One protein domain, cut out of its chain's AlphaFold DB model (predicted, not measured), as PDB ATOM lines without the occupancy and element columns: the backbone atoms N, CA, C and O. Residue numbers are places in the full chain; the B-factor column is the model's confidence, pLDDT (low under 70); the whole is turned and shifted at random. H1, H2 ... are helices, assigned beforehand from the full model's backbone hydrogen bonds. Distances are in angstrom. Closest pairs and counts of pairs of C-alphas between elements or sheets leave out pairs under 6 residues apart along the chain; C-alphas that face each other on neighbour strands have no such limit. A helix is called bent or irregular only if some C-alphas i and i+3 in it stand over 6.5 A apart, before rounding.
ATOM      1  N   ALA A 433     181.615 182.701 144.334       92.31
ATOM      2  CA  ALA A 433     181.199 183.618 143.266       92.31
ATOM      3  C   ALA A 433     181.052 185.068 143.767       92.31
ATOM      4  O   ALA A 433     181.344 186.005 143.024       92.31
ATOM      5  N   GLU A 434     180.699 185.261 145.046       94.12
ATOM      6  CA  GLU A 434     180.671 186.592 145.667       94.12
ATOM      7  C   GLU A 434     182.055 187.261 145.642       94.12
ATOM      8  O   GLU A 434     182.159 188.460 145.409       94.12
ATOM      9  N   PHE A 435     183.143 186.510 145.837       95.75
ATOM     10  CA  PHE A 435     184.497 187.072 145.824       95.75
ATOM     11  C   PHE A 435     184.912 187.517 144.415       95.75
ATOM     12  O   PHE A 435     185.546 188.562 144.261       95.75
ATOM     13  N   SER A 436     184.508 186.765 143.388       95.44
ATOM     14  CA  SER A 436     184.708 187.139 141.985       95.44
ATOM     15  C   SER A 436     183.949 188.419 141.611       95.44
ATOM     16  O   SER A 436     184.535 189.322 141.010       95.44
ATOM     17  N   ASP A 437     182.676 188.536 142.005       94.81
ATOM     18  CA  ASP A 437     181.854 189.735 141.784       94.81
ATOM     19  C   ASP A 437     182.425 190.960 142.519       94.81
ATOM     20  O   ASP A 437     182.677 192.001 141.912       94.81
ATOM     21  N   MET A 438     182.751 190.814 143.809       96.00
ATOM     22  CA  MET A 438     183.340 191.892 144.609       96.00
ATOM     23  C   MET A 438     184.678 192.391 144.047       96.00
ATOM     24  O   MET A 438     184.933 193.596 144.066       96.00
ATOM     25  N   PHE A 439     185.532 191.497 143.537       97.50
ATOM     26  CA  PHE A 439     186.805 191.889 142.925       97.50
ATOM     27  C   PHE A 439     186.600 192.647 141.605       97.50
ATOM     28  O   PHE A 439     187.213 193.694 141.394       97.50
ATOM     29  N   GLN A 440     185.699 192.163 140.744       95.81
ATOM     30  CA  GLN A 440     185.350 192.839 139.491       95.81
ATOM     31  C   GLN A 440     184.722 194.216 139.750       95.81
ATOM     32  O   GLN A 440     185.123 195.192 139.118       95.81
ATOM     33  N   GLY A 441     183.803 194.329 140.714       96.00
ATOM     34  CA  GLY A 441     183.179 195.596 141.104       96.00
ATOM     35  C   GLY A 441     184.185 196.638 141.608       96.00
ATOM     36  O   GLY A 441     184.147 197.790 141.174       96.00
ATOM     37  N   GLU A 442     185.134 196.229 142.457       95.75
ATOM     38  CA  GLU A 442     186.214 197.090 142.965       95.75
ATOM     39  C   GLU A 442     187.119 197.610 141.830       95.75
ATOM     40  O   GLU A 442     187.471 198.793 141.790       95.75
ATOM     41  N   LEU A 443     187.477 196.744 140.874       96.56
ATOM     42  CA  LEU A 443     188.260 197.130 139.700       96.56
ATOM     43  C   LEU A 443     187.485 198.077 138.771       96.56
ATOM     44  O   LEU A 443     188.040 199.075 138.309       96.56
ATOM     45  N   VAL A 444     186.205 197.791 138.512       96.25
ATOM     46  CA  VAL A 444     185.326 198.608 137.660       96.25
ATOM     47  C   VAL A 444     185.109 199.999 138.259       96.25
ATOM     48  O   VAL A 444     185.165 200.982 137.516       96.25
ATOM     49  N   SER A 445     184.936 200.106 139.584       95.62
ATOM     50  CA  SER A 445     184.879 201.398 140.282       95.62
ATOM     51  C   SER A 445     186.129 202.223 139.981       95.62
ATOM     52  O   SER A 445     186.031 203.331 139.448       95.62
ATOM     53  N   LYS A 446     187.313 201.637 140.190       94.25
ATOM     54  CA  LYS A 446     188.594 202.330 139.993       94.25
ATOM     55  C   LYS A 446     188.851 202.705 138.543       94.25
ATOM     56  O   LYS A 446     189.300 203.814 138.275       94.25
ATOM     57  N   ALA A 447     188.571 201.812 137.599       93.50
ATOM     58  CA  ALA A 447     188.789 202.087 136.185       93.50
ATOM     59  C   ALA A 447     187.848 203.194 135.674       93.50
ATOM     60  O   ALA A 447     188.300 204.161 135.050       93.50
ATOM     61  N   LEU A 448     186.542 203.083 135.943       93.38
ATOM     62  CA  LEU A 448     185.514 203.849 135.227       93.38
ATOM     63  C   LEU A 448     184.903 205.002 136.036       93.38
ATOM     64  O   LEU A 448     184.531 206.009 135.432       93.38
ATOM     65  N   ILE A 449     184.792 204.868 137.364       90.69
ATOM     66  CA  ILE A 449     184.012 205.768 138.235       90.69
ATOM     67  C   ILE A 449     184.917 206.724 139.026       90.69
ATOM     68  O   ILE A 449     184.662 207.927 139.045       90.69
ATOM     69  N   ASP A 450     185.980 206.212 139.650       90.00
ATOM     70  CA  ASP A 450     186.793 206.958 140.616       90.00
ATOM     71  C   ASP A 450     187.770 207.928 139.928       90.00
ATOM     72  O   ASP A 450     188.964 207.661 139.766       90.00
ATOM     73  N   THR A 451     187.269 209.100 139.526       84.06
ATOM     74  CA  THR A 451     188.051 210.137 138.827       84.06
ATOM     75  C   THR A 451     189.197 210.734 139.647       84.06
ATOM     76  O   THR A 451     190.090 211.340 139.060       84.06
ATOM     77  N   ASP A 452     189.191 210.550 140.968       87.62
ATOM     78  CA  ASP A 452     190.268 210.978 141.871       87.62
ATOM     79  C   ASP A 452     191.519 210.077 141.778       87.62
ATOM     80  O   ASP A 452     192.592 210.450 142.259       87.62
ATOM     81  N   GLN A 453     191.409 208.886 141.171       86.88
ATOM     82  CA  GLN A 453     192.544 207.981 140.973       86.88
ATOM     83  C   GLN A 453     193.450 208.444 139.828       86.88
ATOM     84  O   GLN A 453     193.000 208.994 138.820       86.88
ATOM     85  N   SER A 454     194.749 208.152 139.948       89.44
ATOM     86  CA  SER A 454     195.711 208.467 138.888       89.44
ATOM     87  C   SER A 454     195.369 207.727 137.591       89.44
ATOM     88  O   SER A 454     194.973 206.563 137.624       89.44
ATOM     89  N   VAL A 455     195.579 208.376 136.442       87.56
ATOM     90  CA  VAL A 455     195.361 207.797 135.098       87.56
ATOM     91  C   VAL A 455     195.998 206.414 134.965       87.56
ATOM     92  O   VAL A 455     195.361 205.494 134.463       87.56
ATOM     93  N   VAL A 456     197.222 206.261 135.478       88.00
ATOM     94  CA  VAL A 456     197.980 205.006 135.435       88.00
ATOM     95  C   VAL A 456     197.297 203.921 136.276       88.00
ATOM     96  O   VAL A 456     197.141 202.799 135.815       88.00
ATOM     97  N   THR A 457     196.795 204.255 137.471       90.81
ATOM     98  CA  THR A 457     196.009 203.327 138.310       90.81
ATOM     99  C   THR A 457     194.695 202.921 137.639       90.81
ATOM    100  O   THR A 457     194.299 201.761 137.720       90.81
ATOM    101  N   ARG A 458     194.023 203.856 136.952       93.00
ATOM    102  CA  ARG A 458     192.764 203.593 136.235       93.00
ATOM    103  C   ARG A 458     192.973 202.692 135.015       93.00
ATOM    104  O   ARG A 458     192.199 201.762 134.807       93.00
ATOM    105  N   ALA A 459     194.031 202.940 134.247       91.25
ATOM    106  CA  ALA A 459     194.431 202.107 133.118       91.25
ATOM    107  C   ALA A 459     194.904 200.715 133.578       91.25
ATOM    108  O   ALA A 459     194.453 199.717 133.028       91.25
ATOM    109  N   ALA A 460     195.690 200.627 134.659       92.19
ATOM    110  CA  ALA A 460     196.073 199.347 135.258       92.19
ATOM    111  C   ALA A 460     194.842 198.552 135.714       92.19
ATOM    112  O   ALA A 460     194.741 197.363 135.426       92.19
ATOM    113  N   ALA A 461     193.870 199.201 136.368       94.75
ATOM    114  CA  ALA A 461     192.611 198.563 136.745       94.75
ATOM    115  C   ALA A 461     191.851 198.023 135.518       94.75
ATOM    116  O   ALA A 461     191.354 196.901 135.575       94.75
ATOM    117  N   ALA A 462     191.823 198.750 134.393       95.12
ATOM    118  CA  ALA A 462     191.257 198.250 133.137       95.12
ATOM    119  C   ALA A 462     192.002 197.006 132.604       95.12
ATOM    120  O   ALA A 462     191.343 196.040 132.217       95.12
ATOM    121  N   SER A 463     193.338 196.969 132.666       93.81
ATOM    122  CA  SER A 463     194.137 195.785 132.301       93.81
ATOM    123  C   SER A 463     193.880 194.589 133.230       93.81
ATOM    124  O   SER A 463     193.758 193.456 132.761       93.81
ATOM    125  N   TYR A 464     193.712 194.824 134.539       96.25
ATOM    126  CA  TYR A 464     193.298 193.792 135.499       96.25
ATOM    127  C   TYR A 464     191.894 193.248 135.193       96.25
ATOM    128  O   TYR A 464     191.721 192.033 135.220       96.25
ATOM    129  N   ILE A 465     190.914 194.097 134.843       97.31
ATOM    130  CA  ILE A 465     189.575 193.653 134.399       97.31
ATOM    131  C   ILE A 465     189.697 192.776 133.153       97.31
ATOM    132  O   ILE A 465     189.168 191.664 133.125       97.31
ATOM    133  N   ALA A 466     190.407 193.277 132.138       95.56
ATOM    134  CA  ALA A 466     190.584 192.616 130.852       95.56
ATOM    135  C   ALA A 466     191.139 191.202 131.024       95.56
ATOM    136  O   ALA A 466     190.562 190.229 130.540       95.56
ATOM    137  N   SER A 467     192.249 191.100 131.753       95.25
ATOM    138  CA  SER A 467     192.963 189.850 131.962       95.25
ATOM    139  C   SER A 467     192.180 188.908 132.887       95.25
ATOM    140  O   SER A 467     192.069 187.725 132.579       95.25
ATOM    141  N   PHE A 468     191.523 189.415 133.943       97.56
ATOM    142  CA  PHE A 468     190.715 188.589 134.850       97.56
ATOM    143  C   PHE A 468     189.520 187.942 134.143       97.56
ATOM    144  O   PHE A 468     189.394 186.724 134.161       97.56
ATOM    145  N   VAL A 469     188.672 188.728 133.470       97.38
ATOM    146  CA  VAL A 469     187.467 188.212 132.784       97.38
ATOM    147  C   VAL A 469     187.833 187.262 131.633       97.38
ATOM    148  O   VAL A 469     187.133 186.278 131.377       97.38
ATOM    149  N   SER A 470     188.961 187.516 130.965       95.88
ATOM    150  CA  SER A 470     189.476 186.652 129.898       95.88
ATOM    151  C   SER A 470     190.009 185.314 130.419       95.88
ATOM    152  O   SER A 470     189.734 184.279 129.814       95.88
ATOM    153  N   ARG A 471     190.756 185.319 131.534       96.25
ATOM    154  CA  ARG A 471     191.538 184.165 132.017       96.25
ATOM    155  C   ARG A 471     190.886 183.377 133.158       96.25
ATOM    156  O   ARG A 471     191.207 182.207 133.325       96.25
ATOM    157  N   ALA A 472     189.990 183.959 133.950       96.75
ATOM    158  CA  ALA A 472     189.311 183.253 135.038       96.75
ATOM    159  C   ALA A 472     188.219 182.326 134.487       96.75
ATOM    160  O   ALA A 472     187.200 182.800 133.986       96.75
ATOM    161  N   GLU A 473     188.401 181.008 134.592       95.50
ATOM    162  CA  GLU A 473     187.425 180.030 134.081       95.50
ATOM    163  C   GLU A 473     186.086 180.112 134.834       95.50
ATOM    164  O   GLU A 473     185.018 180.013 134.235       95.50
ATOM    165  N   PHE A 474     186.156 180.393 136.135       95.62
ATOM    166  CA  PHE A 474     185.027 180.531 137.060       95.62
ATOM    167  C   PHE A 474     184.218 181.834 136.902       95.62
ATOM    168  O   PHE A 474     183.263 182.044 137.650       95.62
ATOM    169  N   VAL A 475     184.579 182.718 135.965       96.12
ATOM    170  CA  VAL A 475     183.734 183.858 135.575       96.12
ATOM    171  C   VAL A 475     182.714 183.381 134.542       96.12
ATOM    172  O   VAL A 475     183.076 182.882 133.469       96.12
ATOM    173  N   ASP A 476     181.436 183.533 134.878       93.56
ATOM    174  CA  ASP A 476     180.318 183.119 134.036       93.56
ATOM    175  C   ASP A 476     180.003 184.126 132.910       93.56
ATOM    176  O   ASP A 476     180.632 185.183 132.750       93.56
ATOM    177  N   GLN A 477     179.033 183.755 132.077       94.00
ATOM    178  CA  GLN A 477     178.592 184.544 130.934       94.00
ATOM    179  C   GLN A 477     177.913 185.858 131.354       94.00
ATOM    180  O   GLN A 477     178.126 186.886 130.708       94.00
ATOM    181  N   ASP A 478     177.136 185.862 132.439       93.88
ATOM    182  CA  ASP A 478     176.372 187.034 132.872       93.88
ATOM    183  C   ASP A 478     177.268 188.095 133.522       93.88
ATOM    184  O   ASP A 478     177.128 189.283 133.214       93.88
ATOM    185  N   CYS A 479     178.257 187.695 134.328       94.12
ATOM    186  CA  CYS A 479     179.328 188.572 134.801       94.12
ATOM    187  C   CYS A 479     180.137 189.133 133.624       94.12
ATOM    188  O   CYS A 479     180.336 190.347 133.545       94.12
ATOM    189  N   THR A 480     180.534 188.284 132.666       96.19
ATOM    190  CA  THR A 480     181.272 188.709 131.460       96.19
ATOM    191  C   THR A 480     180.500 189.783 130.685       96.19
ATOM    192  O   THR A 480     181.033 190.865 130.417       96.19
ATOM    193  N   ARG A 481     179.220 189.533 130.375       96.06
ATOM    194  CA  ARG A 481     178.331 190.498 129.707       96.06
ATOM    195  C   ARG A 481     178.148 191.771 130.531       96.06
ATOM    196  O   ARG A 481     178.186 192.858 129.963       96.06
ATOM    197  N   SER A 482     177.983 191.663 131.849       96.06
ATOM    198  CA  SER A 482     177.792 192.813 132.743       96.06
ATOM    199  C   SER A 482     179.018 193.729 132.771       96.06
ATOM    200  O   SER A 482     178.881 194.948 132.648       96.06
ATOM    201  N   VAL A 483     180.226 193.164 132.844       97.31
ATOM    202  CA  VAL A 483     181.476 193.934 132.771       97.31
ATOM    203  C   VAL A 483     181.630 194.590 131.398       97.31
ATOM    204  O   VAL A 483     181.828 195.804 131.328       97.31
ATOM    205  N   VAL A 484     181.473 193.839 130.300       97.75
ATOM    206  CA  VAL A 484     181.576 194.394 128.935       97.75
ATOM    207  C   VAL A 484     180.535 195.490 128.695       97.75
ATOM    208  O   VAL A 484     180.862 196.533 128.134       97.75
ATOM    209  N   GLN A 485     179.310 195.331 129.200       97.31
ATOM    210  CA  GLN A 485     178.270 196.359 129.160       97.31
ATOM    211  C   GLN A 485     178.715 197.661 129.854       97.31
ATOM    212  O   GLN A 485     178.482 198.748 129.317       97.31
ATOM    213  N   LEU A 486     179.368 197.583 131.018       97.75
ATOM    214  CA  LEU A 486     179.877 198.758 131.737       97.75
ATOM    215  C   LEU A 486     181.054 199.422 130.999       97.75
ATOM    216  O   LEU A 486     181.043 200.644 130.829       97.75
ATOM    217  N   LEU A 487     182.004 198.636 130.478       97.81
ATOM    218  CA  LEU A 487     183.116 199.137 129.654       97.81
ATOM    219  C   LEU A 487     182.596 199.835 128.381       97.81
ATOM    220  O   LEU A 487     182.965 200.976 128.096       97.81
ATOM    221  N   CYS A 488     181.664 199.216 127.650       97.44
ATOM    222  CA  CYS A 488     181.059 199.789 126.444       97.44
ATOM    223  C   CYS A 488     180.233 201.058 126.725       97.44
ATOM    224  O   CYS A 488     180.257 201.995 125.921       97.44
ATOM    225  N   ARG A 489     179.531 201.138 127.865       96.62
ATOM    226  CA  ARG A 489     178.831 202.363 128.301       96.62
ATOM    227  C   ARG A 489     179.805 203.497 128.617       96.62
ATOM    228  O   ARG A 489     179.542 204.635 128.225       96.62
ATOM    229  N   PHE A 490     180.935 203.198 129.260       95.75
ATOM    230  CA  PHE A 490     182.000 204.175 129.489       95.75
ATOM    231  C   PHE A 490     182.588 204.689 128.167       95.75
ATOM    232  O   PHE A 490     182.618 205.900 127.952       95.75
ATOM    233  N   LEU A 491     182.970 203.789 127.250       95.19
ATOM    234  CA  LEU A 491     183.507 204.146 125.928       95.19
ATOM    235  C   LEU A 491     182.539 205.029 125.130       95.19
ATOM    236  O   LEU A 491     182.960 206.017 124.534       95.19
ATOM    237  N   ARG A 492     181.235 204.719 125.174       95.38
ATOM    238  CA  ARG A 492     180.180 205.533 124.550       95.38
ATOM    239  C   ARG A 492     180.147 206.950 125.119       95.38
ATOM    240  O   ARG A 492     180.223 207.902 124.353       95.38
ATOM    241  N   SER A 493     180.124 207.081 126.446       93.38
ATOM    242  CA  SER A 493     180.128 208.379 127.135       93.38
ATOM    243  C   SER A 493     181.380 209.216 126.824       93.38
ATOM    244  O   SER A 493     181.277 210.415 126.572       93.38
ATOM    245  N   GLN A 494     182.563 208.589 126.776       89.88
ATOM    246  CA  GLN A 494     183.805 209.276 126.402       89.88
ATOM    247  C   GLN A 494     183.795 209.741 124.941       89.88
ATOM    248  O   GLN A 494     184.208 210.865 124.658       89.88
ATOM    249  N   LEU A 495     183.295 208.912 124.019       90.00
ATOM    250  CA  LEU A 495     183.225 209.255 122.600       90.00
ATOM    251  C   LEU A 495     182.205 210.374 122.330       90.00
ATOM    252  O   LEU A 495     182.532 211.335 121.636       90.00
ATOM    253  N   ASP A 496     181.018 210.308 122.940       91.44
ATOM    254  CA  ASP A 496     179.995 211.361 122.855       91.44
ATOM    255  C   ASP A 496     180.525 212.704 123.401       91.44
ATOM    256  O   ASP A 496     180.302 213.762 122.807       91.44
ATOM    257  N   MET A 497     181.282 212.672 124.507       87.31
ATOM    258  CA  MET A 497     181.942 213.854 125.072       87.31
ATOM    259  C   MET A 497     183.031 214.411 124.140       87.31
ATOM    260  O   MET A 497     183.100 215.624 123.939       87.31
ATOM    261  N   TYR A 498     183.861 213.547 123.550       84.25
ATOM    262  CA  TYR A 498     184.907 213.949 122.607       84.25
ATOM    263  C   TYR A 498     184.320 214.598 121.344       84.25
ATOM    264  O   TYR A 498     184.752 215.684 120.950       84.25
ATOM    265  N   GLU A 499     183.296 213.987 120.740       85.81
ATOM    266  CA  GLU A 499     182.606 214.524 119.561       85.81
ATOM    267  C   GLU A 499     181.938 215.880 119.851       85.81
ATOM    268  O   GLU A 499     181.989 216.787 119.013       85.81
ATOM    269  N   ALA A 500     181.372 216.068 121.050       85.88
ATOM    270  CA  ALA A 500     180.798 217.343 121.479       85.88
ATOM    271  C   ALA A 500     181.859 218.452 121.633       85.88
ATOM    272  O   ALA A 500     181.641 219.579 121.179       85.88
ATOM    273  N   VAL A 501     183.021 218.144 122.223       81.19
ATOM    274  CA  VAL A 501     184.142 219.095 122.369       81.19
ATOM    275  C   VAL A 501     184.760 219.441 121.010       81.19
ATOM    276  O   VAL A 501     184.994 220.618 120.726       81.19
ATOM    277  N   ALA A 502     184.956 218.448 120.138       78.75
ATOM    278  CA  ALA A 502     185.448 218.656 118.777       78.75
ATOM    279  C   ALA A 502     184.492 219.546 117.959       78.75
ATOM    280  O   ALA A 502     184.927 220.502 117.315       78.75
ATOM    281  N   SER A 503     183.179 219.303 118.062       78.75
ATOM    282  CA  SER A 503     182.137 220.116 117.414       78.75
ATOM    283  C   SER A 503     182.068 221.556 117.944       78.75
ATOM    284  O   SER A 503     181.663 222.459 117.214       78.75
ATOM    285  N   ALA A 504     182.487 221.796 119.191       79.00
ATOM    286  CA  ALA A 504     182.583 223.135 119.777       79.00
ATOM    287  C   ALA A 504     183.820 223.932 119.306       79.00
ATOM    288  O   ALA A 504     183.972 225.095 119.678       79.00
ATOM    289  N   GLY A 505     184.714 223.332 118.507       65.50
ATOM    290  CA  GLY A 505     185.924 223.985 117.992       65.50
ATOM    291  C   GLY A 505     187.015 224.223 119.042       65.50
ATOM    292  O   GLY A 505     187.994 224.915 118.762       65.50
ATOM    293  N   ILE A 506     186.876 223.648 120.242       61.25
ATOM    294  CA  ILE A 506     187.857 223.757 121.329       61.25
ATOM    295  C   ILE A 506     188.952 222.706 121.099       61.25
ATOM    296  O   ILE A 506     189.046 221.702 121.801       61.25
ATOM    297  N   ILE A 507     189.799 222.938 120.091       54.84
ATOM    298  CA  ILE A 507     190.993 222.115 119.829       54.84
ATOM    299  C   ILE A 507     192.122 222.552 120.776       54.84
ATOM    300  O   ILE A 507     193.164 223.049 120.362       54.84
ATOM    301  N   HIS A 508     191.878 222.390 122.073       46.81
ATOM    302  CA  HIS A 508     192.884 222.415 123.130       46.81
ATOM    303  C   HIS A 508     192.445 221.413 124.196       46.81
ATOM    304  O   HIS A 508     191.728 221.735 125.140       46.81
ATOM    305  N   ILE A 509     192.843 220.160 123.982       50.28
ATOM    306  CA  ILE A 509     192.644 219.082 124.943       50.28
ATOM    307  C   ILE A 509     193.767 219.207 125.972       50.28
ATOM    308  O   ILE A 509     194.858 218.671 125.777       50.28
ATOM    309  N   ASP A 510     193.510 219.954 127.047       39.50
ATOM    310  CA  ASP A 510     194.403 220.005 128.204       39.50
ATOM    311  C   ASP A 510     194.425 218.627 128.889       39.50
ATOM    312  O   ASP A 510     193.623 218.315 129.769       39.50
ATOM    313  N   GLY A 511     195.366 217.793 128.438       50.03
ATOM    314  CA  GLY A 511     195.668 216.463 128.961       50.03
ATOM    315  C   GLY A 511     195.238 215.316 128.042       50.03
ATOM    316  O   GLY A 511     194.053 215.051 127.872       50.03
ATOM    317  N   MET A 512     196.209 214.527 127.562       54.12
ATOM    318  CA  MET A 512     195.960 213.189 126.985       54.12
ATOM    319  C   MET A 512     195.453 212.173 128.031       54.12
ATOM    320  O   MET A 512     194.942 211.111 127.688       54.12
ATOM    321  N   ALA A 513     195.517 212.528 129.317       52.81
ATOM    322  CA  ALA A 513     195.077 211.734 130.462       52.81
ATOM    323  C   ALA A 513     193.722 210.996 130.297       52.81
ATOM    324  O   ALA A 513     193.692 209.793 130.565       52.81
ATOM    325  N   PRO A 514     192.611 211.622 129.844       61.12
ATOM    326  CA  PRO A 514     191.341 210.913 129.654       61.12
ATOM    327  C   PRO A 514     191.367 209.948 128.459       61.12
ATOM    328  O   PRO A 514     190.723 208.900 128.502       61.12
ATOM    329  N   GLN A 515     192.138 210.271 127.416       76.88
ATOM    330  CA  GLN A 515     192.290 209.432 126.221       76.88
ATOM    331  C   GLN A 515     193.041 208.139 126.551       76.88
ATOM    332  O   GLN A 515     192.672 207.075 126.074       76.88
ATOM    333  N   ASN A 516     194.019 208.201 127.454       82.56
ATOM    334  CA  ASN A 516     194.785 207.028 127.879       82.56
ATOM    335  C   ASN A 516     193.903 206.000 128.612       82.56
ATOM    336  O   ASN A 516     194.007 204.803 128.356       82.56
ATOM    337  N   VAL A 517     192.971 206.455 129.464       88.88
ATOM    338  CA  VAL A 517     191.974 205.557 130.083       88.88
ATOM    339  C   VAL A 517     190.997 205.018 129.032       88.88
ATOM    340  O   VAL A 517     190.621 203.851 129.097       88.88
ATOM    341  N   PHE A 518     190.612 205.826 128.038       92.00
ATOM    342  CA  PHE A 518     189.804 205.357 126.909       92.00
ATOM    343  C   PHE A 518     190.508 204.238 126.119       92.00
ATOM    344  O   PHE A 518     189.877 203.214 125.870       92.00
ATOM    345  N   TYR A 519     191.800 204.371 125.791       91.88
ATOM    346  CA  TYR A 519     192.555 203.322 125.091       91.88
ATOM    347  C   TYR A 519     192.718 202.060 125.942       91.88
ATOM    348  O   TYR A 519     192.449 200.971 125.443       91.88
ATOM    349  N   ALA A 520     193.029 202.184 127.237       92.81
ATOM    350  CA  ALA A 520     193.105 201.030 128.137       92.81
ATOM    351  C   ALA A 520     191.763 200.273 128.241       92.81
ATOM    352  O   ALA A 520     191.731 199.043 128.228       92.81
ATOM    353  N   VAL A 521     190.631 200.988 128.280       95.69
ATOM    354  CA  VAL A 521     189.291 200.370 128.283       95.69
ATOM    355  C   VAL A 521     188.918 199.796 126.907       95.69
ATOM    356  O   VAL A 521     188.277 198.748 126.843       95.69
ATOM    357  N   ALA A 522     189.338 200.418 125.801       95.94
ATOM    358  CA  ALA A 522     189.145 199.871 124.456       95.94
ATOM    359  C   ALA A 522     189.941 198.567 124.267       95.94
ATOM    360  O   ALA A 522     189.374 197.565 123.831       95.94
ATOM    361  N   GLN A 523     191.209 198.547 124.693       94.94
ATOM    362  CA  GLN A 523     192.050 197.351 124.731       94.94
ATOM    363  C   GLN A 523     191.448 196.262 125.629       94.94
ATOM    364  O   GLN A 523     191.463 195.092 125.255       94.94
ATOM    365  N   ALA A 524     190.856 196.633 126.771       96.69
ATOM    366  CA  ALA A 524     190.157 195.684 127.633       96.69
ATOM    367  C   ALA A 524     188.975 195.004 126.922       96.69
ATOM    368  O   ALA A 524     188.821 193.788 127.016       96.69
ATOM    369  N   VAL A 525     188.173 195.767 126.169       97.88
ATOM    370  CA  VAL A 525     187.074 195.216 125.359       97.88
ATOM    371  C   VAL A 525     187.599 194.331 124.225       97.88
ATOM    372  O   VAL A 525     187.031 193.265 124.002       97.88
ATOM    373  N   PHE A 526     188.687 194.714 123.546       96.50
ATOM    374  CA  PHE A 526     189.314 193.878 122.514       96.50
ATOM    375  C   PHE A 526     189.817 192.542 123.082       96.50
ATOM    376  O   PHE A 526     189.482 191.493 122.538       96.50
ATOM    377  N   LEU A 527     190.550 192.558 124.203       95.06
ATOM    378  CA  LEU A 527     191.082 191.345 124.831       95.06
ATOM    379  C   LEU A 527     189.961 190.408 125.306       95.06
ATOM    380  O   LEU A 527     189.986 189.216 124.996       95.06
ATOM    381  N   ILE A 528     188.947 190.950 125.994       97.00
ATOM    382  CA  ILE A 528     187.784 190.162 126.423       97.00
ATOM    383  C   ILE A 528     187.063 189.588 125.200       97.00
ATOM    384  O   ILE A 528     186.723 188.411 125.208       97.00
ATOM    385  N   PHE A 529     186.875 190.356 124.121       96.44
ATOM    386  CA  PHE A 529     186.265 189.835 122.895       96.44
ATOM    387  C   PHE A 529     187.047 188.632 122.338       96.44
ATOM    388  O   PHE A 529     186.441 187.594 122.084       96.44
ATOM    389  N   CYS A 530     188.378 188.708 122.245       95.12
ATOM    390  CA  CYS A 530     189.209 187.593 121.775       95.12
ATOM    391  C   CYS A 530     188.999 186.297 122.586       95.12
ATOM    392  O   CYS A 530     188.799 185.236 122.000       95.12
ATOM    393  N   PHE A 531     188.975 186.374 123.923       94.38
ATOM    394  CA  PHE A 531     188.829 185.199 124.801       94.38
ATOM    395  C   PHE A 531     187.378 184.748 125.047       94.38
ATOM    396  O   PHE A 531     187.139 183.602 125.445       94.38
ATOM    397  N   ARG A 532     186.402 185.651 124.901       95.38
ATOM    398  CA  ARG A 532     185.021 185.484 125.392       95.38
ATOM    399  C   ARG A 532     183.944 185.813 124.351       95.38
ATOM    400  O   ARG A 532     182.781 185.870 124.724       95.38
ATOM    401  N   TRP A 533     184.251 185.969 123.057       93.94
ATOM    402  CA  TRP A 533     183.247 186.309 122.021       93.94
ATOM    403  C   TRP A 533     181.982 185.433 122.058       93.94
ATOM    404  O   TRP A 533     180.881 185.939 121.847       93.94
ATOM    405  N   ARG A 534     182.123 184.139 122.385       92.94
ATOM    406  CA  ARG A 534     181.010 183.182 122.544       92.94
ATOM    407  C   ARG A 534     180.006 183.630 123.621       92.94
ATOM    408  O   ARG A 534     178.806 183.500 123.413       92.94
ATOM    409  N   ASP A 535     180.488 184.229 124.711       93.88
ATOM    410  CA  ASP A 535     179.679 184.753 125.822       93.88
ATOM    411  C   ASP A 535     178.967 186.081 125.477       93.88
ATOM    412  O   ASP A 535     178.007 186.474 126.142       93.88
ATOM    413  N   LEU A 536     179.401 186.770 124.415       94.69
ATOM    414  CA  LEU A 536     178.878 188.079 123.987       94.69
ATOM    415  C   LEU A 536     177.788 187.988 122.900       94.69
ATOM    416  O   LEU A 536     177.212 189.007 122.498       94.69
ATOM    417  N   LEU A 537     177.488 186.774 122.433       92.06
ATOM    418  CA  LEU A 537     176.308 186.471 121.627       92.06
ATOM    419  C   LEU A 537     175.056 186.505 122.513       92.06
ATOM    420  O   LEU A 537     175.086 186.022 123.643       92.06
ATOM    421  N   GLN A 538     173.953 187.058 122.011       84.06
ATOM    422  CA  GLN A 538     172.644 186.947 122.654       84.06
ATOM    423  C   GLN A 538     172.117 185.525 122.467       84.06
ATOM    424  O   GLN A 538     172.112 185.006 121.347       84.06
ATOM    425  N   GLU A 539     171.633 184.914 123.545       68.06
ATOM    426  CA  GLU A 539     170.882 183.667 123.440       68.06
ATOM    427  C   GLU A 539     169.603 183.916 122.631       68.06
ATOM    428  O   GLU A 539     168.835 184.842 122.910       68.06
ATOM    429  N   GLN A 540     169.372 183.093 121.606       56.91
ATOM    430  CA  GLN A 540     168.074 183.048 120.944       56.91
ATOM    431  C   GLN A 540     167.107 182.350 121.899       56.91
ATOM    432  O   GLN A 540     167.119 181.127 122.008       56.91
ATOM    433  N   TRP A 559     174.781 189.862 118.301       92.12
ATOM    434  CA  TRP A 559     175.661 190.370 119.360       92.12
ATOM    435  C   TRP A 559     174.888 191.159 120.420       92.12
ATOM    436  O   TRP A 559     173.832 191.712 120.115       92.12
ATOM    437  N   MET A 560     175.391 191.252 121.655       93.50
ATOM    438  CA  MET A 560     174.815 192.144 122.675       93.50
ATOM    439  C   MET A 560     174.789 193.614 122.205       93.50
ATOM    440  O   MET A 560     175.762 194.107 121.632       93.50
ATOM    441  N   ASP A 561     173.685 194.324 122.456       91.06
ATOM    442  CA  ASP A 561     173.410 195.637 121.848       91.06
ATOM    443  C   ASP A 561     174.468 196.710 122.204       91.06
ATOM    444  O   ASP A 561     174.733 197.628 121.423       91.06
ATOM    445  N   GLU A 562     175.118 196.617 123.371       93.81
ATOM    446  CA  GLU A 562     176.182 197.553 123.743       93.81
ATOM    447  C   GLU A 562     177.454 197.450 122.888       93.81
ATOM    448  O   GLU A 562     178.104 198.485 122.698       93.81
ATOM    449  N   LEU A 563     177.769 196.283 122.303       93.38
ATOM    450  CA  LEU A 563     178.951 196.090 121.447       93.38
ATOM    451  C   LEU A 563     178.926 196.942 120.171       93.38
ATOM    452  O   LEU A 563     179.982 197.184 119.587       93.38
ATOM    453  N   ALA A 564     177.772 197.486 119.770       92.12
ATOM    454  CA  ALA A 564     177.671 198.422 118.649       92.12
ATOM    455  C   ALA A 564     178.582 199.665 118.797       92.12
ATOM    456  O   ALA A 564     178.926 200.304 117.802       92.12
ATOM    457  N   ILE A 565     179.029 200.004 120.020       95.06
ATOM    458  CA  ILE A 565     180.023 201.072 120.214       95.06
ATOM    459  C   ILE A 565     181.389 200.734 119.600       95.06
ATOM    460  O   ILE A 565     182.091 201.649 119.179       95.06
ATOM    461  N   VAL A 566     181.752 199.450 119.500       93.88
ATOM    462  CA  VAL A 566     183.048 199.010 118.963       93.88
ATOM    463  C   VAL A 566     183.178 199.403 117.492       93.88
ATOM    464  O   VAL A 566     184.175 200.008 117.110       93.88
ATOM    465  N   GLN A 567     182.139 199.167 116.686       90.94
ATOM    466  CA  GLN A 567     182.116 199.580 115.277       90.94
ATOM    467  C   GLN A 567     182.243 201.108 115.127       90.94
ATOM    468  O   GLN A 567     183.035 201.577 114.316       90.94
ATOM    469  N   ARG A 568     181.537 201.895 115.955       93.44
ATOM    470  CA  ARG A 568     181.632 203.368 115.936       93.44
ATOM    471  C   ARG A 568     183.017 203.867 116.370       93.44
ATOM    472  O   ARG A 568     183.544 204.791 115.752       93.44
ATOM    473  N   MET A 569     183.613 203.277 117.411       93.25
ATOM    474  CA  MET A 569     184.884 203.761 117.964       93.25
ATOM    475  C   MET A 569     186.082 203.453 117.059       93.25
ATOM    476  O   MET A 569     186.956 204.309 116.943       93.25
ATOM    477  N   VAL A 570     186.118 202.301 116.370       92.19
ATOM    478  CA  VAL A 570     187.223 201.983 115.440       92.19
ATOM    479  C   VAL A 570     187.240 202.892 114.210       92.19
ATOM    480  O   VAL A 570     188.310 203.189 113.695       92.19
ATOM    481  N   THR A 571     186.080 203.405 113.783       89.69
ATOM    482  CA  THR A 571     185.969 204.410 112.709       89.69
ATOM    483  C   THR A 571     186.080 205.861 113.194       89.69
ATOM    484  O   THR A 571     185.961 206.787 112.392       89.69
ATOM    485  N   SER A 572     186.246 206.091 114.500       90.00
ATOM    486  CA  SER A 572     186.291 207.439 115.078       90.00
ATOM    487  C   SER A 572     187.675 208.085 114.958       90.00
ATOM    488  O   SER A 572     188.685 207.403 114.794       90.00
ATOM    489  N   LEU A 573     187.740 209.409 115.143       84.19
ATOM    490  CA  LEU A 573     189.004 210.158 115.182       84.19
ATOM    491  C   LEU A 573     189.944 209.733 116.326       84.19
ATOM    492  O   LEU A 573     191.134 210.024 116.254       84.19
ATOM    493  N   LEU A 574     189.434 209.050 117.362       84.88
ATOM    494  CA  LEU A 574     190.261 208.493 118.439       84.88
ATOM    495  C   LEU A 574     191.033 207.242 117.996       84.88
ATOM    496  O   LEU A 574     192.072 206.958 118.573       84.88
ATOM    497  N   ASN A 575     190.551 206.511 116.982       88.75
ATOM    498  CA  ASN A 575     191.267 205.412 116.324       88.75
ATOM    499  C   ASN A 575     192.026 204.466 117.295       88.75
ATOM    500  O   ASN A 575     193.256 204.378 117.253       88.75
ATOM    501  N   PRO A 576     191.320 203.741 118.188       91.56
ATOM    502  CA  PRO A 576     191.962 202.880 119.186       91.56
ATOM    503  C   PRO A 576     192.825 201.769 118.565       91.56
ATOM    504  O   PRO A 576     193.766 201.317 119.210       91.56
ATOM    505  N   LEU A 577     192.571 201.387 117.305       91.12
ATOM    506  CA  LEU A 577     193.385 200.433 116.539       91.12
ATOM    507  C   LEU A 577     194.831 200.905 116.297       91.12
ATOM    508  O   LEU A 577     195.655 200.101 115.879       91.12
ATOM    509  N   LYS A 578     195.136 202.195 116.503       87.12
ATOM    510  CA  LYS A 578     196.497 202.742 116.411       87.12
ATOM    511  C   LYS A 578     197.243 202.770 117.753       87.12
ATOM    512  O   LYS A 578     198.466 202.742 117.767       87.12
ATOM    513  N   TYR A 579     196.518 202.899 118.864       85.94
ATOM    514  CA  TYR A 579     197.104 203.213 120.177       85.94
ATOM    515  C   TYR A 579     197.074 202.051 121.177       85.94
ATOM    516  O   TYR A 579     197.777 202.109 122.182       85.94
ATOM    517  N   CYS A 580     196.264 201.020 120.927       90.06
ATOM    518  CA  CYS A 580     196.318 199.763 121.678       90.06
ATOM    519  C   CYS A 580     197.483 198.892 121.171       90.06
ATOM    520  O   CYS A 580     197.969 199.095 120.062       90.06
ATOM    521  N   SER A 581     197.899 197.898 121.960       88.69
ATOM    522  CA  SER A 581     198.934 196.923 121.585       88.69
ATOM    523  C   SER A 581     198.634 196.247 120.240       88.69
ATOM    524  O   SER A 581     197.543 195.700 120.053       88.69
ATOM    525  N   GLU A 582     199.611 196.254 119.319       88.12
ATOM    526  CA  GLU A 582     199.472 195.689 117.965       88.12
ATOM    527  C   GLU A 582     199.052 194.214 118.019       88.12
ATOM    528  O   GLU A 582     198.107 193.828 117.334       88.12
ATOM    529  N   ASN A 583     199.636 193.422 118.926       88.88
ATOM    530  CA  ASN A 583     199.265 192.019 119.138       88.88
ATOM    531  C   ASN A 583     197.773 191.857 119.482       88.88
ATOM    532  O   ASN A 583     197.083 191.027 118.890       88.88
ATOM    533  N   VAL A 584     197.233 192.684 120.388       91.19
ATOM    534  CA  VAL A 584     195.802 192.635 120.749       91.19
ATOM    535  C   VAL A 584     194.923 193.093 119.583       91.19
ATOM    536  O   VAL A 584     193.862 192.515 119.353       91.19
ATOM    537  N   VAL A 585     195.359 194.103 118.825       93.56
ATOM    538  CA  VAL A 585     194.625 194.646 117.671       93.56
ATOM    539  C   VAL A 585     194.566 193.651 116.507       93.56
ATOM    540  O   VAL A 585     193.489 193.454 115.942       93.56
ATOM    541  N   LEU A 586     195.677 192.987 116.171       92.25
ATOM    542  CA  LEU A 586     195.737 191.955 115.128       92.25
ATOM    543  C   LEU A 586     194.870 190.744 115.489       92.25
ATOM    544  O   LEU A 586     194.116 190.241 114.657       92.25
ATOM    545  N   GLN A 587     194.912 190.320 116.751       91.56
ATOM    546  CA  GLN A 587     194.104 189.206 117.245       91.56
ATOM    547  C   GLN A 587     192.613 189.549 117.285       91.56
ATOM    548  O   GLN A 587     191.779 188.751 116.858       91.56
ATOM    549  N   PHE A 588     192.269 190.773 117.696       95.31
ATOM    550  CA  PHE A 588     190.908 191.284 117.568       95.31
ATOM    551  C   PHE A 588     190.458 191.305 116.103       95.31
ATOM    552  O   PHE A 588     189.340 190.888 115.820       95.31
ATOM    553  N   ALA A 589     191.313 191.715 115.159       94.50
ATOM    554  CA  ALA A 589     190.990 191.704 113.731       94.50
ATOM    555  C   ALA A 589     190.711 190.288 113.195       94.50
ATOM    556  O   ALA A 589     189.718 190.096 112.487       94.50
ATOM    557  N   ARG A 590     191.530 189.300 113.585       92.56
ATOM    558  CA  ARG A 590     191.367 187.879 113.233       92.56
ATOM    559  C   ARG A 590     190.044 187.323 113.769       92.56
ATOM    560  O   ARG A 590     189.195 186.888 112.991       92.56
ATOM    561  N   VAL A 591     189.806 187.439 115.078       92.25
ATOM    562  CA  VAL A 591     188.576 186.939 115.720       92.25
ATOM    563  C   VAL A 591     187.337 187.701 115.229       92.25
ATOM    564  O   VAL A 591     186.290 187.092 115.007       92.25
ATOM    565  N   ALA A 592     187.416 189.015 114.999       93.19
ATOM    566  CA  ALA A 592     186.291 189.808 114.498       93.19
ATOM    567  C   ALA A 592     185.941 189.515 113.026       93.19
ATOM    568  O   ALA A 592     184.755 189.569 112.685       93.19
ATOM    569  N   ARG A 593     186.924 189.148 112.182       92.62
ATOM    570  CA  ARG A 593     186.695 188.574 110.840       92.62
ATOM    571  C   ARG A 593     185.985 187.226 110.963       92.62
ATOM    572  O   ARG A 593     184.859 187.108 110.491       92.62
ATOM    573  N   ALA A 594     186.599 186.251 111.637       89.69
ATOM    574  CA  ALA A 594     186.100 184.873 111.718       89.69
ATOM    575  C   ALA A 594     184.704 184.764 112.370       89.69
ATOM    576  O   ALA A 594     183.892 183.901 112.036       89.69
ATOM    577  N   THR A 595     184.374 185.672 113.292       90.19
ATOM    578  CA  THR A 595     183.043 185.725 113.919       90.19
ATOM    579  C   THR A 595     182.004 186.533 113.133       90.19
ATOM    580  O   THR A 595     180.819 186.457 113.469       90.19
ATOM    581  N   GLY A 596     182.404 187.276 112.094       89.19
ATOM    582  CA  GLY A 596     181.529 188.154 111.311       89.19
ATOM    583  C   GLY A 596     181.092 189.426 112.053       89.19
ATOM    584  O   GLY A 596     179.996 189.932 111.814       89.19
ATOM    585  N   PHE A 597     181.904 189.927 112.990       92.88
ATOM    586  CA  PHE A 597     181.557 191.066 113.849       92.88
ATOM    587  C   PHE A 597     181.936 192.429 113.246       92.88
ATOM    588  O   PHE A 597     181.104 193.339 113.188       92.88
ATOM    589  N   VAL A 598     183.190 192.594 112.811       92.19
ATOM    590  CA  VAL A 598     183.680 193.810 112.140       92.19
ATOM    591  C   VAL A 598     184.971 193.517 111.370       92.19
ATOM    592  O   VAL A 598     185.847 192.812 111.859       92.19
ATOM    593  N   TYR A 599     185.109 194.083 110.169       93.12
ATOM    594  CA  TYR A 599     186.310 193.946 109.343       93.12
ATOM    595  C   TYR A 599     187.192 195.197 109.459       93.12
ATOM    596  O   TYR A 599     186.836 196.260 108.951       93.12
ATOM    597  N   VAL A 600     188.329 195.084 110.156       93.75
ATOM    598  CA  VAL A 600     189.194 196.231 110.515       93.75
ATOM    599  C   VAL A 600     190.554 196.272 109.811       93.75
ATOM    600  O   VAL A 600     191.235 197.292 109.897       93.75
ATOM    601  N   TYR A 601     190.941 195.234 109.062       93.62
ATOM    602  CA  TYR A 601     192.229 195.183 108.346       93.62
ATOM    603  C   TYR A 601     192.529 196.427 107.476       93.62
ATOM    604  O   TYR A 601     193.646 196.937 107.565       93.62
ATOM    605  N   PRO A 602     191.571 197.013 106.717       93.25
ATOM    606  CA  PRO A 602     191.833 198.232 105.945       93.25
ATOM    607  C   PRO A 602     192.158 199.459 106.809       93.25
ATOM    608  O   PRO A 602     192.861 200.356 106.351       93.25
ATOM    609  N   LEU A 603     191.657 199.511 108.051       91.44
ATOM    610  CA  LEU A 603     191.949 200.588 109.003       91.44
ATOM    611  C   LEU A 603     193.351 200.418 109.606       91.44
ATOM    612  O   LEU A 603     194.091 201.392 109.707       91.44
ATOM    613  N   ILE A 604     193.736 199.183 109.944       91.81
ATOM    614  CA  ILE A 604     195.079 198.848 110.448       91.81
ATOM    615  C   ILE A 604     196.138 199.176 109.385       91.81
ATOM    616  O   ILE A 604     197.111 199.874 109.661       91.81
ATOM    617  N   GLU A 605     195.906 198.772 108.137       90.12
ATOM    618  CA  GLU A 605     196.808 199.070 107.020       90.12
ATOM    619  C   GLU A 605     196.867 200.578 106.695       90.12
ATOM    620  O   GLU A 605     197.928 201.113 106.370       90.12
ATOM    621  N   ALA A 606     195.759 201.313 106.850       89.38
ATOM    622  CA  ALA A 606     195.775 202.773 106.759       89.38
ATOM    623  C   ALA A 606     196.599 203.425 107.888       89.38
ATOM    624  O   ALA A 606     197.321 204.389 107.628       89.38
ATOM    625  N   ASN A 607     196.545 202.888 109.113       87.94
ATOM    626  CA  ASN A 607     197.340 203.367 110.248       87.94
ATOM    627  C   ASN A 607     198.841 203.183 110.001       87.94
ATOM    628  O   ASN A 607     199.594 204.151 110.126       87.94
ATOM    629  N   ARG A 608     199.245 201.990 109.546       87.62
ATOM    630  CA  ARG A 608     200.630 201.663 109.182       87.62
ATOM    631  C   ARG A 608     201.169 202.618 108.108       87.62
ATOM    632  O   ARG A 608     202.238 203.206 108.261       87.62
ATOM    633  N   ARG A 609     200.393 202.893 107.053       85.06
ATOM    634  CA  ARG A 609     200.777 203.854 105.992       85.06
ATOM    635  C   ARG A 609     200.995 205.285 106.493       85.06
ATOM    636  O   ARG A 609     201.828 205.990 105.927       85.06
ATOM    637  N   LEU A 610     200.276 205.717 107.531       78.38
ATOM    638  CA  LEU A 610     200.446 207.044 108.142       78.38
ATOM    639  C   LEU A 610     201.730 207.166 108.982       78.38
ATOM    640  O   LEU A 610     202.152 208.281 109.280       78.38
ATOM    641  N   GLU A 611     202.350 206.052 109.369       70.38
ATOM    642  CA  GLU A 611     203.630 206.036 110.093       70.38
ATOM    643  C   GLU A 611     204.818 206.060 109.131       70.38
ATOM    644  O   GLU A 611     205.803 206.753 109.382       70.38
ATOM    645  N   PHE A 612     204.690 205.401 107.977       62.41
ATOM    646  CA  PHE A 612     205.739 205.360 106.957       62.41
ATOM    647  C   PHE A 612     205.885 206.633 106.110       62.41
ATOM    648  O   PHE A 612     206.861 206.733 105.369       62.41
ATOM    649  N   THR A 613     204.983 207.620 106.186       52.41
ATOM    650  CA  THR A 613     205.164 208.896 105.464       52.41
ATOM    651  C   THR A 613     206.283 209.737 106.091       52.41
ATOM    652  O   THR A 613     206.062 210.331 107.152       52.41
ATOM    653  N   LEU A 638     202.907 204.523 129.956       62.94
ATOM    654  CA  LEU A 638     201.595 204.216 129.384       62.94
ATOM    655  C   LEU A 638     201.687 203.242 128.204       62.94
ATOM    656  O   LEU A 638     200.781 202.434 128.025       62.94
ATOM    657  N   CYS A 639     202.791 203.268 127.455       61.81
ATOM    658  CA  CYS A 639     203.104 202.258 126.448       61.81
ATOM    659  C   CYS A 639     203.397 200.894 127.105       61.81
ATOM    660  O   CYS A 639     202.823 199.888 126.698       61.81
ATOM    661  N   GLU A 640     204.174 200.874 128.195       61.97
ATOM    662  CA  GLU A 640     204.393 199.693 129.052       61.97
ATOM    663  C   GLU A 640     203.071 199.135 129.620       61.97
ATOM    664  O   GLU A 640     202.898 197.923 129.734       61.97
ATOM    665  N   LEU A 641     202.084 199.988 129.930       63.84
ATOM    666  CA  LEU A 641     200.754 199.517 130.338       63.84
ATOM    667  C   LEU A 641     199.968 198.823 129.216       63.84
ATOM    668  O   LEU A 641     199.117 197.985 129.520       63.84
ATOM    669  N   ASN A 642     200.225 199.151 127.946       65.94
ATOM    670  CA  ASN A 642     199.550 198.507 126.819       65.94
ATOM    671  C   ASN A 642     200.064 197.076 126.579       65.94
ATOM    672  O   ASN A 642     199.328 196.269 126.012       65.94
ATOM    673  N   THR A 643     201.274 196.736 127.029       73.81
ATOM    674  CA  THR A 643     201.830 195.370 126.987       73.81
ATOM    675  C   THR A 643     201.693 194.611 128.315       73.81
ATOM    676  O   THR A 643     202.000 193.425 128.376       73.81
ATOM    677  N   PHE A 644     201.190 195.250 129.376       80.94
ATOM    678  CA  PHE A 644     201.027 194.632 130.694       80.94
ATOM    679  C   PHE A 644     199.691 193.880 130.843       80.94
ATOM    680  O   PHE A 644     198.631 194.489 131.026       80.94
ATOM    681  N   PHE A 645     199.750 192.543 130.853       87.44
ATOM    682  CA  PHE A 645     198.606 191.651 131.088       87.44
ATOM    683  C   PHE A 645     198.744 190.937 132.450       87.44
ATOM    684  O   PHE A 645     199.521 189.995 132.584       87.44
ATOM    685  N   PRO A 646     198.008 191.358 133.501       90.62
ATOM    686  CA  PRO A 646     198.316 190.918 134.865       90.62
ATOM    687  C   PRO A 646     198.101 189.435 135.181       90.62
ATOM    688  O   PRO A 646     198.651 188.954 136.165       90.62
ATOM    689  N   PHE A 647     197.295 188.710 134.408       94.31
ATOM    690  CA  PHE A 647     197.074 187.271 134.579       94.31
ATOM    691  C   PHE A 647     197.527 186.498 133.339       94.31
ATOM    692  O   PHE A 647     196.791 185.666 132.823       94.31
ATOM    693  N   ASP A 648     198.726 186.797 132.842       88.69
ATOM    694  CA  ASP A 648     199.415 185.947 131.868       88.69
ATOM    695  C   ASP A 648     199.889 184.607 132.471       88.69
ATOM    696  O   ASP A 648     199.851 184.443 133.695       88.69
ATOM    697  N   PRO A 649     200.268 183.610 131.638       89.31
ATOM    698  CA  PRO A 649     200.374 182.213 132.057       89.31
ATOM    699  C   PRO A 649     201.268 181.977 133.278       89.31
ATOM    700  O   PRO A 649     202.399 182.455 133.376       89.31
ATOM    701  N   TYR A 650     200.752 181.198 134.229       90.56
ATOM    702  CA  TYR A 650     201.387 181.015 135.528       90.56
ATOM    703  C   TYR A 650     202.466 179.922 135.496       90.56
ATOM    704  O   TYR A 650     202.189 178.741 135.713       90.56
ATOM    705  N   LYS A 651     203.719 180.322 135.257       88.50
ATOM    706  CA  LYS A 651     204.850 179.399 135.048       88.50
ATOM    707  C   LYS A 651     205.442 178.736 136.306       88.50
ATOM    708  O   LYS A 651     206.175 177.758 136.184       88.50
ATOM    709  N   LEU A 652     205.137 179.205 137.523       90.94
ATOM    710  CA  LEU A 652     205.838 178.742 138.736       90.94
ATOM    711  C   LEU A 652     205.550 177.258 139.082       90.94
ATOM    712  O   LEU A 652     204.407 176.906 139.393       90.94
ATOM    713  N   PRO A 653     206.561 176.364 139.097       89.94
ATOM    714  CA  PRO A 653     206.334 174.921 138.977       89.94
ATOM    715  C   PRO A 653     205.708 174.250 140.207       89.94
ATOM    716  O   PRO A 653     204.950 173.292 140.053       89.94
ATOM    717  N   LYS A 654     205.978 174.712 141.438       92.19
ATOM    718  CA  LYS A 654     205.392 174.102 142.651       92.19
ATOM    719  C   LYS A 654     203.978 174.629 142.909       92.19
ATOM    720  O   LYS A 654     203.134 173.897 143.433       92.19
ATOM    721  N   SER A 655     203.723 175.894 142.579       95.56
ATOM    722  CA  SER A 655     202.477 176.611 142.877       95.56
ATOM    723  C   SER A 655     201.437 176.606 141.746       95.56
ATOM    724  O   SER A 655     200.252 176.745 142.053       95.56
ATOM    725  N   ARG A 656     201.809 176.325 140.486       94.06
ATOM    726  CA  ARG A 656     200.872 176.266 139.339       94.06
ATOM    727  C   ARG A 656     199.679 175.329 139.525       94.06
ATOM    728  O   ARG A 656     198.586 175.648 139.073       94.06
ATOM    729  N   SER A 657     199.845 174.253 140.295       94.88
ATOM    730  CA  SER A 657     198.784 173.281 140.620       94.88
ATOM    731  C   SER A 657     197.537 173.864 141.311       94.88
ATOM    732  O   SER A 657     196.508 173.195 141.372       94.88
ATOM    733  N   TYR A 658     197.597 175.095 141.836       96.12
ATOM    734  CA  TYR A 658     196.415 175.816 142.332       96.12
ATOM    735  C   TYR A 658     195.689 176.595 141.231       96.12
ATOM    736  O   TYR A 658     194.493 176.837 141.359       96.12
ATOM    737  N   ILE A 659     196.404 176.999 140.180       96.56
ATOM    738  CA  ILE A 659     195.935 177.904 139.127       96.56
ATOM    739  C   ILE A 659     195.416 177.126 137.912       96.56
ATOM    740  O   ILE A 659     194.357 177.472 137.403       96.56
ATOM    741  N   GLU A 660     196.097 176.044 137.510       92.44
ATOM    742  CA  GLU A 660     195.776 175.215 136.327       92.44
ATOM    743  C   GLU A 660     194.279 174.861 136.201       92.44
ATOM    744  O   GLU A 660     193.718 174.940 135.117       92.44
ATOM    745  N   GLY A 661     193.613 174.494 137.304       92.19
ATOM    746  CA  GLY A 661     192.201 174.080 137.310       92.19
ATOM    747  C   GLY A 661     191.167 175.206 137.453       92.19
ATOM    748  O   GLY A 661     190.006 174.911 137.723       92.19
ATOM    749  N   VAL A 662     191.586 176.473 137.384       95.25
ATOM    750  CA  VAL A 662     190.711 177.664 137.454       95.25
ATOM    751  C   VAL A 662     191.084 178.731 136.411       95.25
ATOM    752  O   VAL A 662     190.591 179.864 136.467       95.25
ATOM    753  N   TYR A 663     191.974 178.386 135.478       96.31
ATOM    754  CA  TYR A 663     192.635 179.299 134.553       96.31
ATOM    755  C   TYR A 663     192.446 178.854 133.102       96.31
ATOM    756  O   TYR A 663     192.633 177.692 132.752       96.31
ATOM    757  N   ARG A 664     192.098 179.810 132.242       93.56
ATOM    758  CA  ARG A 664     191.833 179.603 130.822       93.56
ATOM    759  C   ARG A 664     193.070 179.906 129.980       93.56
ATOM    760  O   ARG A 664     193.499 181.058 129.862       93.56
ATOM    761  N   GLU A 665     193.568 178.875 129.309       89.75
ATOM    762  CA  GLU A 665     194.615 179.019 128.299       89.75
ATOM    763  C   GLU A 665     194.079 179.502 126.950       89.75
ATOM    764  O   GLU A 665     192.951 179.192 126.562       89.75
ATOM    765  N   TRP A 666     194.911 180.234 126.202       85.88
ATOM    766  CA  TRP A 666     194.560 180.755 124.872       85.88
ATOM    767  C   TRP A 666     194.207 179.637 123.876       85.88
ATOM    768  O   TRP A 666     193.236 179.747 123.128       85.88
ATOM    769  N   SER A 667     194.922 178.510 123.943       81.50
ATOM    770  CA  SER A 667     194.672 177.312 123.130       81.50
ATOM    771  C   SER A 667     193.265 176.721 123.298       81.50
ATOM    772  O   SER A 667     192.798 176.016 122.413       81.50
ATOM    773  N   SER A 668     192.561 177.020 124.396       79.00
ATOM    774  CA  SER A 668     191.178 176.566 124.613       79.00
ATOM    775  C   SER A 668     190.114 177.416 123.903       79.00
ATOM    776  O   SER A 668     188.949 177.016 123.846       79.00
ATOM    777  N   VAL A 669     190.480 178.600 123.395       83.12
ATOM    778  CA  VAL A 669     189.538 179.577 122.815       83.12
ATOM    779  C   VAL A 669     189.859 180.025 121.398       83.12
ATOM    780  O   VAL A 669     188.948 180.575 120.762       83.12
TER     781      VAL A 669
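Overview. This is residues 433 to 540, 559 to 613 and 638 to 669 of the 771 residues of an uncharacterized protein of Bondarzewia mesenterica (UniProt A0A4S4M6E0). Four helices, H1 to H4, fold up and down as a bundle, each running against the one before, with kinked H4 in the middle. H5 to H8 gather at the side away from H1, H9 packs on H2, and residues 503 to 508 and 652 to 657 stick out. The 195 printed residues have nine named helices, H1 to H9 in order, and no named strand: all helix, compact, radius of gyration of the C-alphas 17.0 A, spans 56 by 39 by 39 A.

Arrangement. Start with H1, residues 433 to 449, in a hairpin with H2, residues 455 to 471; closest C-alphas Ala 447 and Arg 458, 4.3 A. Next, H3, residues 477 to 503, makes a hairpin with H4, residues 513 to 536; closest C-alphas Gln 477 and Asp 535, 5.2 A. H4, the hub, touches five helices, has a kink of 71 degrees near residue 530 and is irregular, with C-alphas 531 and 534 8.4 A apart. H2 and H4 run the same way at a shallow tilt of 5 degrees; closest C-alphas Ala 466 and Ala 524, 4.5 A. H5, residues 561 to 570, touches residues 485 to 495 of H3 alone; closest C-alphas Gln 485 and Glu 562, 5.9 A. H6, residues 576 to 579, touches residues 519 to 523 of H4 alone; closest C-alphas Tyr 519 and Pro 576, 6.0 A. H7, residues 582 to 594, touches residues 523 to 530 of H4 alone; closest C-alphas Phe 526 and Phe 588, 5.8 A. H8, residues 601 to 612, touches H6 with residues 603 to 607 alone; closest C-alphas Lys 578 and Asn 607, 6.3 A. H9, residues 638 to 643, touches residues 456 to 463 of H2 alone; closest C-alphas Ala 460 and Leu 641, 6.8 A. Every O i to N i+4 pair is within hydrogen-bond range in H1, H2, H3, H7 and H8, against 16 of 20 in H4, 2 of 6 in H5, with 5 of 7 O i to N i+3 pairs, and 1 of 2 in H9; H6 is too short for one.

Along the chain. Find C-alpha 433 at (181.199, 183.618, 143.266), where H1 begins its 22.9 A. H2 measures 24.1 A, H3 38.2 A and H4 29.4 A. H9 ends at C-alpha 643, (201.830, 195.370, 126.987).

Size, cuts and confidence. The C-alphas farthest apart, Gly 505 and Lys 654, are 59.0 A apart. Residues 541 to 558 and 614 to 637 are cut out, leaving C-alpha gaps of 10.7 A and 24.6 A. Of the links printed whole, none is long. Confidence is under 70 at residues 505 to 514, 539 to 540, 612 to 613 and 638 to 642.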